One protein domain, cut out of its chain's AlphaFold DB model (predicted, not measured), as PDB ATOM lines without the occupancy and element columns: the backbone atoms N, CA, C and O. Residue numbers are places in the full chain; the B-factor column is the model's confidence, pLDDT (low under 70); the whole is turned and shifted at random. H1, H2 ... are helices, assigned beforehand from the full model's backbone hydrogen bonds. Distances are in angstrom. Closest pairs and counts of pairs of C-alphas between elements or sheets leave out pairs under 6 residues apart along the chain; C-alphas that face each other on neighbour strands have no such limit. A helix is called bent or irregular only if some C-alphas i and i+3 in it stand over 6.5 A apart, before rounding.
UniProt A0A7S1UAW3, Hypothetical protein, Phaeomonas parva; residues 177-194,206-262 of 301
ATOM      1  N   ALA A 177      71.214 -25.143 112.950       51.16
ATOM      2  CA  ALA A 177      72.390 -24.373 112.541       51.16
ATOM      3  C   ALA A 177      72.565 -24.343 111.013       51.16
ATOM      4  O   ALA A 177      72.938 -23.307 110.469       51.16
ATOM      5  N   GLN A 178      72.223 -25.428 110.313       57.84
ATOM      6  CA  GLN A 178      72.335 -25.522 108.854       57.84
ATOM      7  C   GLN A 178      71.267 -24.699 108.104       57.84
ATOM      8  O   GLN A 178      71.656 -23.868 107.283       57.84
ATOM      9  N   PRO A 179      69.950 -24.797 108.405       63.66
ATOM     10  CA  PRO A 179      68.939 -24.030 107.671       63.66
ATOM     11  C   PRO A 179      69.031 -22.524 107.947       63.66
ATOM     12  O   PRO A 179      68.858 -21.713 107.040       63.66
ATOM     13  N   ARG A 180      69.365 -22.118 109.183       70.31
ATOM     14  CA  ARG A 180      69.517 -20.692 109.526       70.31
ATOM     15  C   ARG A 180      70.789 -20.084 108.941       70.31
ATOM     16  O   ARG A 180      70.746 -18.928 108.521       70.31
ATOM     17  N   ALA A 181      71.904 -20.818 108.915       70.62
ATOM     18  CA  ALA A 181      73.130 -20.350 108.268       70.62
ATOM     19  C   ALA A 181      72.948 -20.248 106.748       70.62
ATOM     20  O   ALA A 181      73.304 -19.224 106.167       70.62
ATOM     21  N   LEU A 182      72.299 -21.241 106.134       79.81
ATOM     22  CA  LEU A 182      71.956 -21.231 104.714       79.81
ATOM     23  C   LEU A 182      71.060 -20.042 104.354       79.81
ATOM     24  O   LEU A 182      71.357 -19.316 103.412       79.81
ATOM     25  N   MET A 183      69.996 -19.800 105.127       81.06
ATOM     26  CA  MET A 183      69.085 -18.680 104.876       81.06
ATOM     27  C   MET A 183      69.789 -17.326 105.020       81.06
ATOM     28  O   MET A 183      69.541 -16.418 104.230       81.06
ATOM     29  N   LYS A 184      70.708 -17.186 105.985       79.62
ATOM     30  CA  LYS A 184      71.528 -15.974 106.139       79.62
ATOM     31  C   LYS A 184      72.497 -15.779 104.972       79.62
ATOM     32  O   LYS A 184      72.600 -14.660 104.477       79.62
ATOM     33  N   ALA A 185      73.164 -16.841 104.519       78.81
ATOM     34  CA  ALA A 185      74.050 -16.792 103.356       78.81
ATOM     35  C   ALA A 185      73.272 -16.437 102.076       78.81
ATOM     36  O   ALA A 185      73.679 -15.547 101.336       78.81
ATOM     37  N   ALA A 186      72.102 -17.052 101.874       83.62
ATOM     38  CA  ALA A 186      71.206 -16.751 100.759       83.62
ATOM     39  C   ALA A 186      70.724 -15.292 100.788       83.62
ATOM     40  O   ALA A 186      70.776 -14.602  99.775       83.62
ATOM     41  N   LEU A 187      70.297 -14.793 101.952       85.12
ATOM     42  CA  LEU A 187      69.853 -13.408 102.100       85.12
ATOM     43  C   LEU A 187      70.993 -12.412 101.853       85.12
ATOM     44  O   LEU A 187      70.766 -11.364 101.252       85.12
ATOM     45  N   SER A 188      72.211 -12.737 102.300       82.06
ATOM     46  CA  SER A 188      73.405 -11.933 102.019       82.06
ATOM     47  C   SER A 188      73.681 -11.863 100.519       82.06
ATOM     48  O   SER A 188      73.917 -10.774 100.004       82.06
ATOM     49  N   LEU A 189      73.577 -12.997  99.817       85.19
ATOM     50  CA  LEU A 189      73.742 -13.055  98.368       85.19
ATOM     51  C   LEU A 189      72.684 -12.207  97.653       85.19
ATOM     52  O   LEU A 189      73.046 -11.324  96.884       85.19
ATOM     53  N   VAL A 190      71.398 -12.391  97.975       86.75
ATOM     54  CA  VAL A 190      70.289 -11.621  97.375       86.75
ATOM     55  C   VAL A 190      70.460 -10.118  97.589       86.75
ATOM     56  O   VAL A 190      70.185  -9.335  96.684       86.75
ATOM     57  N   ARG A 191      70.927  -9.700  98.772       85.06
ATOM     58  CA  ARG A 191      71.207  -8.286  99.061       85.06
ATOM     59  C   ARG A 191      72.381  -7.753  98.247       85.06
ATOM     60  O   ARG A 191      72.283  -6.639  97.754       85.06
ATOM     61  N   SER A 192      73.449  -8.537  98.091       81.69
ATOM     62  CA  SER A 192      74.612  -8.140  97.285       81.69
ATOM     63  C   SER A 192      74.335  -8.131  95.781       81.69
ATOM     64  O   SER A 192      74.969  -7.381  95.054       81.69
ATOM     65  N   THR A 193      73.383  -8.943  95.308       82.06
ATOM     66  CA  THR A 193      73.027  -9.058  93.884       82.06
ATOM     67  C   THR A 193      71.745  -8.312  93.534       82.06
ATOM     68  O   THR A 193      71.111  -8.608  92.519       82.06
ATOM     69  N   LYS A 194      71.293  -7.398  94.394       81.94
ATOM     70  CA  LYS A 194      70.103  -6.605  94.118       81.94
ATOM     71  C   LYS A 194      70.429  -5.613  93.000       81.94
ATOM     72  O   LYS A 194      71.382  -4.851  93.105       81.94
ATOM     73  N   PRO A 206      67.209  -8.470  72.232       86.31
ATOM     74  CA  PRO A 206      68.442  -8.586  71.451       86.31
ATOM     75  C   PRO A 206      68.204  -9.111  70.031       86.31
ATOM     76  O   PRO A 206      68.819  -8.630  69.082       86.31
ATOM     77  N   SER A 207      67.257 -10.037  69.844       86.12
ATOM     78  CA  SER A 207      66.939 -10.575  68.515       86.12
ATOM     79  C   SER A 207      66.346  -9.514  67.589       86.12
ATOM     80  O   SER A 207      66.619  -9.527  66.392       86.12
ATOM     81  N   LEU A 208      65.548  -8.589  68.135       88.56
ATOM     82  CA  LEU A 208      65.009  -7.471  67.356       88.56
ATOM     83  C   LEU A 208      66.093  -6.443  67.040       88.56
ATOM     84  O   LEU A 208      66.148  -5.980  65.906       88.56
ATOM     85  N   GLN A 209      66.974  -6.130  67.995       87.31
ATOM     86  CA  GLN A 209      68.098  -5.218  67.754       87.31
ATOM     87  C   GLN A 209      69.003  -5.737  66.632       87.31
ATOM     88  O   GLN A 209      69.265  -5.015  65.675       87.31
ATOM     89  N   LYS A 210      69.369  -7.024  66.678       84.94
ATOM     90  CA  LYS A 210      70.150  -7.684  65.622       84.94
ATOM     91  C   LYS A 210      69.446  -7.635  64.267       84.94
ATOM     92  O   LYS A 210      70.066  -7.323  63.257       84.94
ATOM     93  N   HIS A 211      68.141  -7.905  64.244       88.56
ATOM     94  CA  HIS A 211      67.362  -7.859  63.010       88.56
ATOM     95  C   HIS A 211      67.336  -6.457  62.382       88.56
ATOM     96  O   HIS A 211      67.528  -6.332  61.175       88.56
ATOM     97  N   TYR A 212      67.123  -5.407  63.179       90.69
ATOM     98  CA  TYR A 212      67.094  -4.036  62.668       90.69
ATOM     99  C   TYR A 212      68.474  -3.530  62.247       90.69
ATOM    100  O   TYR A 212      68.563  -2.896  61.201       90.69
ATOM    101  N   ALA A 213      69.537  -3.881  62.976       88.12
ATOM    102  CA  ALA A 213      70.908  -3.550  62.589       88.12
ATOM    103  C   ALA A 213      71.275  -4.151  61.219       88.12
ATOM    104  O   ALA A 213      71.803  -3.463  60.352       88.12
ATOM    105  N   GLN A 214      70.899  -5.410  60.972       88.06
ATOM    106  CA  GLN A 214      71.105  -6.052  59.666       88.06
ATOM    107  C   GLN A 214      70.307  -5.374  58.542       88.06
ATOM    108  O   GLN A 214      70.791  -5.247  57.417       88.06
ATOM    109  N   LEU A 215      69.074  -4.941  58.825       90.88
ATOM    110  CA  LEU A 215      68.266  -4.196  57.856       90.88
ATOM    111  C   LEU A 215      68.862  -2.818  57.548       90.88
ATOM    112  O   LEU A 215      68.795  -2.379  56.402       90.88
ATOM    113  N   GLU A 216      69.434  -2.151  58.548       90.75
ATOM    114  CA  GLU A 216      70.121  -0.869  58.396       90.75
ATOM    115  C   GLU A 216      71.373  -1.006  57.521       90.75
ATOM    116  O   GLU A 216      71.503  -0.274  56.542       90.75
ATOM    117  N   GLN A 217      72.219  -2.008  57.785       90.38
ATOM    118  CA  GLN A 217      73.392  -2.321  56.956       90.38
ATOM    119  C   GLN A 217      73.000  -2.583  55.496       90.38
ATOM    120  O   GLN A 217      73.564  -1.990  54.574       90.38
ATOM    121  N   LEU A 218      71.963  -3.400  55.272       90.88
ATOM    122  CA  LEU A 218      71.455  -3.673  53.926       90.88
ATOM    123  C   LEU A 218      70.927  -2.402  53.242       90.88
ATOM    124  O   LEU A 218      71.130  -2.219  52.043       90.88
ATOM    125  N   ALA A 219      70.251  -1.522  53.986       94.25
ATOM    126  CA  ALA A 219      69.741  -0.257  53.459       94.25
ATOM    127  C   ALA A 219      70.868   0.727  53.094       94.25
ATOM    128  O   ALA A 219      70.727   1.484  52.131       94.25
ATOM    129  N   LEU A 220      71.984   0.692  53.827       94.12
ATOM    130  CA  LEU A 220      73.191   1.481  53.565       94.12
ATOM    131  C   LEU A 220      74.111   0.851  52.498       94.12
ATOM    132  O   LEU A 220      75.103   1.468  52.115       94.12
ATOM    133  N   ASN A 221      73.749  -0.321  51.956       88.44
ATOM    134  CA  ASN A 221      74.585  -1.152  51.076       88.44
ATOM    135  C   ASN A 221      75.954  -1.492  51.690       88.44
ATOM    136  O   ASN A 221      76.948  -1.611  50.971       88.44
ATOM    137  N   GLU A 222      76.004  -1.636  53.012       85.75
ATOM    138  CA  GLU A 222      77.155  -2.192  53.714       85.75
ATOM    139  C   GLU A 222      77.100  -3.723  53.646       85.75
ATOM    140  O   GLU A 222      76.023  -4.323  53.549       85.75
ATOM    141  N   ASP A 223      78.265  -4.369  53.673       80.19
ATOM    142  CA  ASP A 223      78.314  -5.821  53.796       80.19
ATOM    143  C   ASP A 223      77.719  -6.208  55.152       80.19
ATOM    144  O   ASP A 223      78.132  -5.687  56.189       80.19
ATOM    145  N   VAL A 224      76.732  -7.109  55.139       71.69
ATOM    146  CA  VAL A 224      76.104  -7.596  56.370       71.69
ATOM    147  C   VAL A 224      77.186  -8.267  57.195       71.69
ATOM    148  O   VAL A 224      77.731  -9.301  56.793       71.69
ATOM    149  N   SER A 225      77.518  -7.661  58.327       66.50
ATOM    150  CA  SER A 225      78.526  -8.222  59.195       66.50
ATOM    151  C   SER A 225      77.892  -9.378  59.971       66.50
ATOM    152  O   SER A 225      76.961  -9.215  60.761       66.50
ATOM    153  N   ASP A 226      78.369 -10.596  59.705       64.56
ATOM    154  CA  ASP A 226      78.047 -11.801  60.483       64.56
ATOM    155  C   ASP A 226      78.795 -11.766  61.831       64.56
ATOM    156  O   ASP A 226      79.356 -12.773  62.265       64.56
ATOM    157  N   ASP A 227      78.866 -10.598  62.477       59.34
ATOM    158  CA  ASP A 227      79.661 -10.411  63.683       59.34
ATOM    159  C   ASP A 227      79.040 -11.239  64.816       59.34
ATOM    160  O   ASP A 227      78.057 -10.855  65.458       59.34
ATOM    161  N   GLU A 228      79.652 -12.397  65.075       55.78
ATOM    162  CA  GLU A 228      79.501 -13.178  66.309       55.78
ATOM    163  C   GLU A 228      79.819 -12.312  67.552       55.78
ATOM    164  O   GLU A 228      79.369 -12.624  68.654       55.78
ATOM    165  N   ASP A 229      80.519 -11.186  67.358       55.00
ATOM    166  CA  ASP A 229      80.926 -10.223  68.384       55.00
ATOM    167  C   ASP A 229      79.773  -9.346  68.915       55.00
ATOM    168  O   ASP A 229      79.849  -8.845  70.038       55.00
ATOM    169  N   TRP A 230      78.661  -9.208  68.175       57.69
ATOM    170  CA  TRP A 230      77.477  -8.474  68.660       57.69
ATOM    171  C   TRP A 230      76.859  -9.119  69.910       57.69
ATOM    172  O   TRP A 230      76.221  -8.456  70.725       57.69
ATOM    173  N   ASP A 231      77.037 -10.428  70.077       59.03
ATOM    174  CA  ASP A 231      76.344 -11.175  71.119       59.03
ATOM    175  C   ASP A 231      77.072 -11.070  72.488       59.03
ATOM    176  O   ASP A 231      76.474 -11.364  73.525       59.03
ATOM    177  N   GLU A 232      78.345 -10.657  72.567       55.28
ATOM    178  CA  GLU A 232      79.095 -10.643  73.842       55.28
ATOM    179  C   GLU A 232      79.199  -9.275  74.527       55.28
ATOM    180  O   GLU A 232      79.147  -9.226  75.758       55.28
ATOM    181  N   GLU A 233      79.323  -8.182  73.772       56.50
ATOM    182  CA  GLU A 233      79.673  -6.868  74.338       56.50
ATOM    183  C   GLU A 233      78.461  -5.932  74.511       56.50
ATOM    184  O   GLU A 233      78.445  -5.085  75.404       56.50
ATOM    185  N   THR A 234      77.401  -6.127  73.722       61.69
ATOM    186  CA  THR A 234      76.234  -5.229  73.651       61.69
ATOM    187  C   THR A 234      74.934  -5.834  74.179       61.69
ATOM    188  O   THR A 234      73.888  -5.196  74.078       61.69
ATOM    189  N   GLU A 235      74.951  -7.034  74.773       69.94
ATOM    190  CA  GLU A 235      73.747  -7.657  75.338       69.94
ATOM    191  C   GLU A 235      73.520  -7.272  76.817       69.94
ATOM    192  O   GLU A 235      74.066  -7.922  77.715       69.94
ATOM    193  N   PRO A 236      72.628  -6.308  77.132       70.25
ATOM    194  CA  PRO A 236      72.367  -5.898  78.515       70.25
ATOM    195  C   PRO A 236      71.651  -6.979  79.334       70.25
ATOM    196  O   PRO A 236      71.610  -6.912  80.556       70.25
ATOM    197  N   THR A 237      71.063  -7.986  78.680       75.25
ATOM    198  CA  THR A 237      70.307  -9.058  79.352       75.25
ATOM    199  C   THR A 237      71.194 -10.118  80.007       75.25
ATOM    200  O   THR A 237      70.716 -10.884  80.849       75.25
ATOM    201  N   LYS A 238      72.481 -10.181  79.644       78.50
ATOM    202  CA  LYS A 238      73.426 -11.127  80.239       78.50
ATOM    203  C   LYS A 238      73.876 -10.641  81.623       78.50
ATOM    204  O   LYS A 238      74.031  -9.439  81.834       78.50
ATOM    205  N   PRO A 239      74.119 -11.555  82.585       77.81
ATOM    206  CA  PRO A 239      74.701 -11.179  83.867       77.81
ATOM    207  C   PRO A 239      76.037 -10.460  83.665       77.81
ATOM    208  O   PRO A 239      76.935 -10.991  83.008       77.81
ATOM    209  N   ASN A 240      76.179  -9.278  84.260       81.06
ATOM    210  CA  ASN A 240      77.417  -8.514  84.191       81.06
ATOM    211  C   ASN A 240      78.535  -9.258  84.947       81.06
ATOM    212  O   ASN A 240      78.519  -9.342  86.176       81.06
ATOM    213  N   LYS A 241      79.504  -9.810  84.207       81.62
ATOM    214  CA  LYS A 241      80.599 -10.619  84.765       81.62
ATOM    215  C   LYS A 241      81.442  -9.834  85.770       81.62
ATOM    216  O   LYS A 241      81.811 -10.396  86.798       81.62
ATOM    217  N   ASP A 242      81.682  -8.551  85.515       82.88
ATOM    218  CA  ASP A 242      82.505  -7.699  86.377       82.88
ATOM    219  C   ASP A 242      81.808  -7.413  87.707       82.88
ATOM    220  O   ASP A 242      82.431  -7.449  88.768       82.88
ATOM    221  N   PHE A 243      80.485  -7.233  87.671       83.06
ATOM    222  CA  PHE A 243      79.675  -7.072  88.877       83.06
ATOM    223  C   PHE A 243      79.734  -8.316  89.777       83.06
ATOM    224  O   PHE A 243      79.905  -8.204  90.989       83.06
ATOM    225  N   PHE A 244      79.655  -9.516  89.194       82.69
ATOM    226  CA  PHE A 244      79.777 -10.765  89.955       82.69
ATOM    227  C   PHE A 244      81.217 -11.090  90.381       82.69
ATOM    228  O   PHE A 244      81.409 -11.864  91.320       82.69
ATOM    229  N   ALA A 245      82.217 -10.508  89.715       84.50
ATOM    230  CA  ALA A 245      83.626 -10.622  90.087       84.50
ATOM    231  C   ALA A 245      84.029  -9.671  91.227       84.50
ATOM    232  O   ALA A 245      85.111  -9.836  91.797       84.50
ATOM    233  N   ALA A 246      83.174  -8.705  91.585       87.19
ATOM    234  CA  ALA A 246      83.403  -7.822  92.718       87.19
ATOM    235  C   ALA A 246      83.642  -8.639  94.007       87.19
ATOM    236  O   ALA A 246      82.935  -9.623  94.254       87.19
ATOM    237  N   PRO A 247      84.616  -8.244  94.849       83.00
ATOM    238  CA  PRO A 247      85.060  -9.048  95.988       83.00
ATOM    239  C   PRO A 247      83.931  -9.337  96.984       83.00
ATOM    240  O   PRO A 247      83.863 -10.437  97.530       83.00
ATOM    241  N   ASP A 248      83.006  -8.393  97.159       81.38
ATOM    242  CA  ASP A 248      81.877  -8.517  98.082       81.38
ATOM    243  C   ASP A 248      80.865  -9.577  97.615       81.38
ATOM    244  O   ASP A 248      80.426 -10.425  98.398       81.38
ATOM    245  N   VAL A 249      80.536  -9.579  96.318       83.81
ATOM    246  CA  VAL A 249      79.614 -10.549  95.704       83.81
ATOM    247  C   VAL A 249      80.278 -11.922  95.610       83.81
ATOM    248  O   VAL A 249      79.658 -12.938  95.929       83.81
ATOM    249  N   ALA A 250      81.561 -11.968  95.243       84.25
ATOM    250  CA  ALA A 250      82.338 -13.201  95.178       84.25
ATOM    251  C   ALA A 250      82.458 -13.879  96.554       84.25
ATOM    252  O   ALA A 250      82.294 -15.098  96.651       84.25
ATOM    253  N   ALA A 251      82.671 -13.107  97.624       84.00
ATOM    254  CA  ALA A 251      82.680 -13.618  98.993       84.00
ATOM    255  C   ALA A 251      81.300 -14.155  99.408       84.00
ATOM    256  O   ALA A 251      81.206 -15.259  99.944       84.00
ATOM    257  N   ALA A 252      80.217 -13.433  99.104       82.50
ATOM    258  CA  ALA A 252      78.854 -13.900  99.375       82.50
ATOM    259  C   ALA A 252      78.516 -15.199  98.615       82.50
ATOM    260  O   ALA A 252      77.899 -16.109  99.176       82.50
ATOM    261  N   LEU A 253      78.967 -15.323  97.363       85.00
ATOM    262  CA  LEU A 253      78.828 -16.537  96.556       85.00
ATOM    263  C   LEU A 253      79.601 -17.717  97.147       85.00
ATOM    264  O   LEU A 253      79.079 -18.831  97.169       85.00
ATOM    265  N   GLN A 254      80.826 -17.494  97.624       83.38
ATOM    266  CA  GLN A 254      81.624 -18.533  98.279       83.38
ATOM    267  C   GLN A 254      80.970 -18.995  99.583       83.38
ATOM    268  O   GLN A 254      80.756 -20.190  99.753       83.38
ATOM    269  N   LEU A 255      80.519 -18.067 100.433       82.88
ATOM    270  CA  LEU A 255      79.793 -18.395 101.667       82.88
ATOM    271  C   LEU A 255      78.529 -19.223 101.400       82.88
ATOM    272  O   LEU A 255      78.223 -20.162 102.139       82.88
ATOM    273  N   PHE A 256      77.792 -18.897 100.337       83.56
ATOM    274  CA  PHE A 256      76.619 -19.670  99.935       83.56
ATOM    275  C   PHE A 256      76.991 -21.054  99.375       83.56
ATOM    276  O   PHE A 256      76.323 -22.043  99.686       83.56
ATOM    277  N   ARG A 257      78.074 -21.157  98.593       85.06
ATOM    278  CA  ARG A 257      78.609 -22.441  98.098       85.06
ATOM    279  C   ARG A 257      79.049 -23.346  99.243       85.06
ATOM    280  O   ARG A 257      78.673 -24.513  99.268       85.06
ATOM    281  N   ASP A 258      79.761 -22.805 100.221       84.19
ATOM    282  CA  ASP A 258      80.229 -23.563 101.381       84.19
ATOM    283  C   ASP A 258      79.045 -24.081 102.207       84.19
ATOM    284  O   ASP A 258      79.006 -25.260 102.562       84.19
ATOM    285  N   ALA A 259      78.022 -23.243 102.415       79.81
ATOM    286  CA  ALA A 259      76.800 -23.618 103.127       79.81
ATOM    287  C   ALA A 259      75.945 -24.671 102.391       79.81
ATOM    288  O   ALA A 259      75.233 -25.434 103.039       79.81
ATOM    289  N   THR A 260      76.004 -24.725 101.055       78.56
ATOM    290  CA  THR A 260      75.223 -25.665 100.221       78.56
ATOM    291  C   THR A 260      75.982 -26.937  99.846       78.56
ATOM    292  O   THR A 260      75.360 -27.937  99.484       78.56
ATOM    293  N   SER A 261      77.312 -26.938  99.968       70.00
ATOM    294  CA  SER A 261      78.191 -28.047  99.570       70.00
ATOM    295  C   SER A 261      77.843 -29.391 100.232       70.00
ATOM    296  O   SER A 261      78.010 -30.444  99.615       70.00
ATOM    297  N   GLY A 262      77.280 -29.372 101.446       61.72
ATOM    298  CA  GLY A 262      76.830 -30.561 102.181       61.72
ATOM    299  C   GLY A 262      75.434 -31.087 101.811       61.72
ATOM    300  O   GLY A 262      75.053 -32.155 102.279       61.72
TER     301      GLY A 262
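Overview. This is residues 177 to 194 and 206 to 262 of the 301 residues of the protein "Hypothetical protein" of Phaeomonas parva (UniProt A0A7S1UAW3). What would one see first? The model is a long, thin dumbbell-like rod: at one end H1 and H5 lie side by side and run opposite ways, at the other end H2 has the chain folding back along it through residues 220 to 229 to the short H3. Between these ends runs a thin single stretch of chain, residues 234 to 246, with the short H4 in it. What is it made of, and how large is it? The printed part has 75 residues with five named helices, H1 to H5 in chain order, and no named strand: all helix. It is extended, with a radius of gyration of the C-alphas of 20.3 A and spans of 65 by 21 by 19 A.

Along the chain. Where does the printed part begin? H1, residues 177 to 192, starts with C-alpha 177 at (72.390, -24.373, 112.541) and is 22.4 A long. What follows the cut? H2, residues 206 to 219, starts with C-alpha 206 at (68.442, -8.586, 71.451) and is 19.9 A long. H3, residues 230 to 233, is neither bent nor irregular, but only just: C-alphas 230 and 233 are 6.3 A apart. What comes last? H4, residues 241 to 245, is 6.1 A long. H5, residues 247 to 262, is 23.9 A long and ends with C-alpha 262 at (76.830, -30.561, 102.181); it is irregular, with C-alphas 259 and 262 7.0 A apart.

Arrangement. Which helices touch? H1 and H5 touch, with the C-alphas of Ala 185 and Phe 256 closest at 5.2 A. They stand at a shallow tilt of 27 degrees, opposite ways. How do the others stand? H2 and H3 are close but not clearly touching, the closest C-alphas being those of Lys 210 and Trp 230, 8.0 A apart. H4 and H5 are close but not clearly touching, the closest C-alphas being those of Phe 244 and Ala 250, 6.3 A apart. H2 is apart from H1, H4 and H5. What do the backbones show? Every O i to N i+4 pair is within hydrogen-bond range in H1, H2 and H4, and 11 of 12 are in H5. H3 is too short for such a pair, and 0 of its 1 O i to N i+3 pair is within range.

Size, cuts and confidence. How far does it reach? The two C-alphas farthest apart, those of Ala 177 and Asn 221, are 65.7 A apart. Is the printed part unbroken? Residues 195 to 205 are not printed, and C-alphas 194 and 206 are 22.8 A apart across the cut. Of the links printed whole, H4 to H5 is tight, H2 to H3 and H3 to H4 are short, and none is long. Where is confidence low? Mean pLDDT of the printed part is 78.6, and residues 177 to 179, 225 to 235 and 262 are under 70.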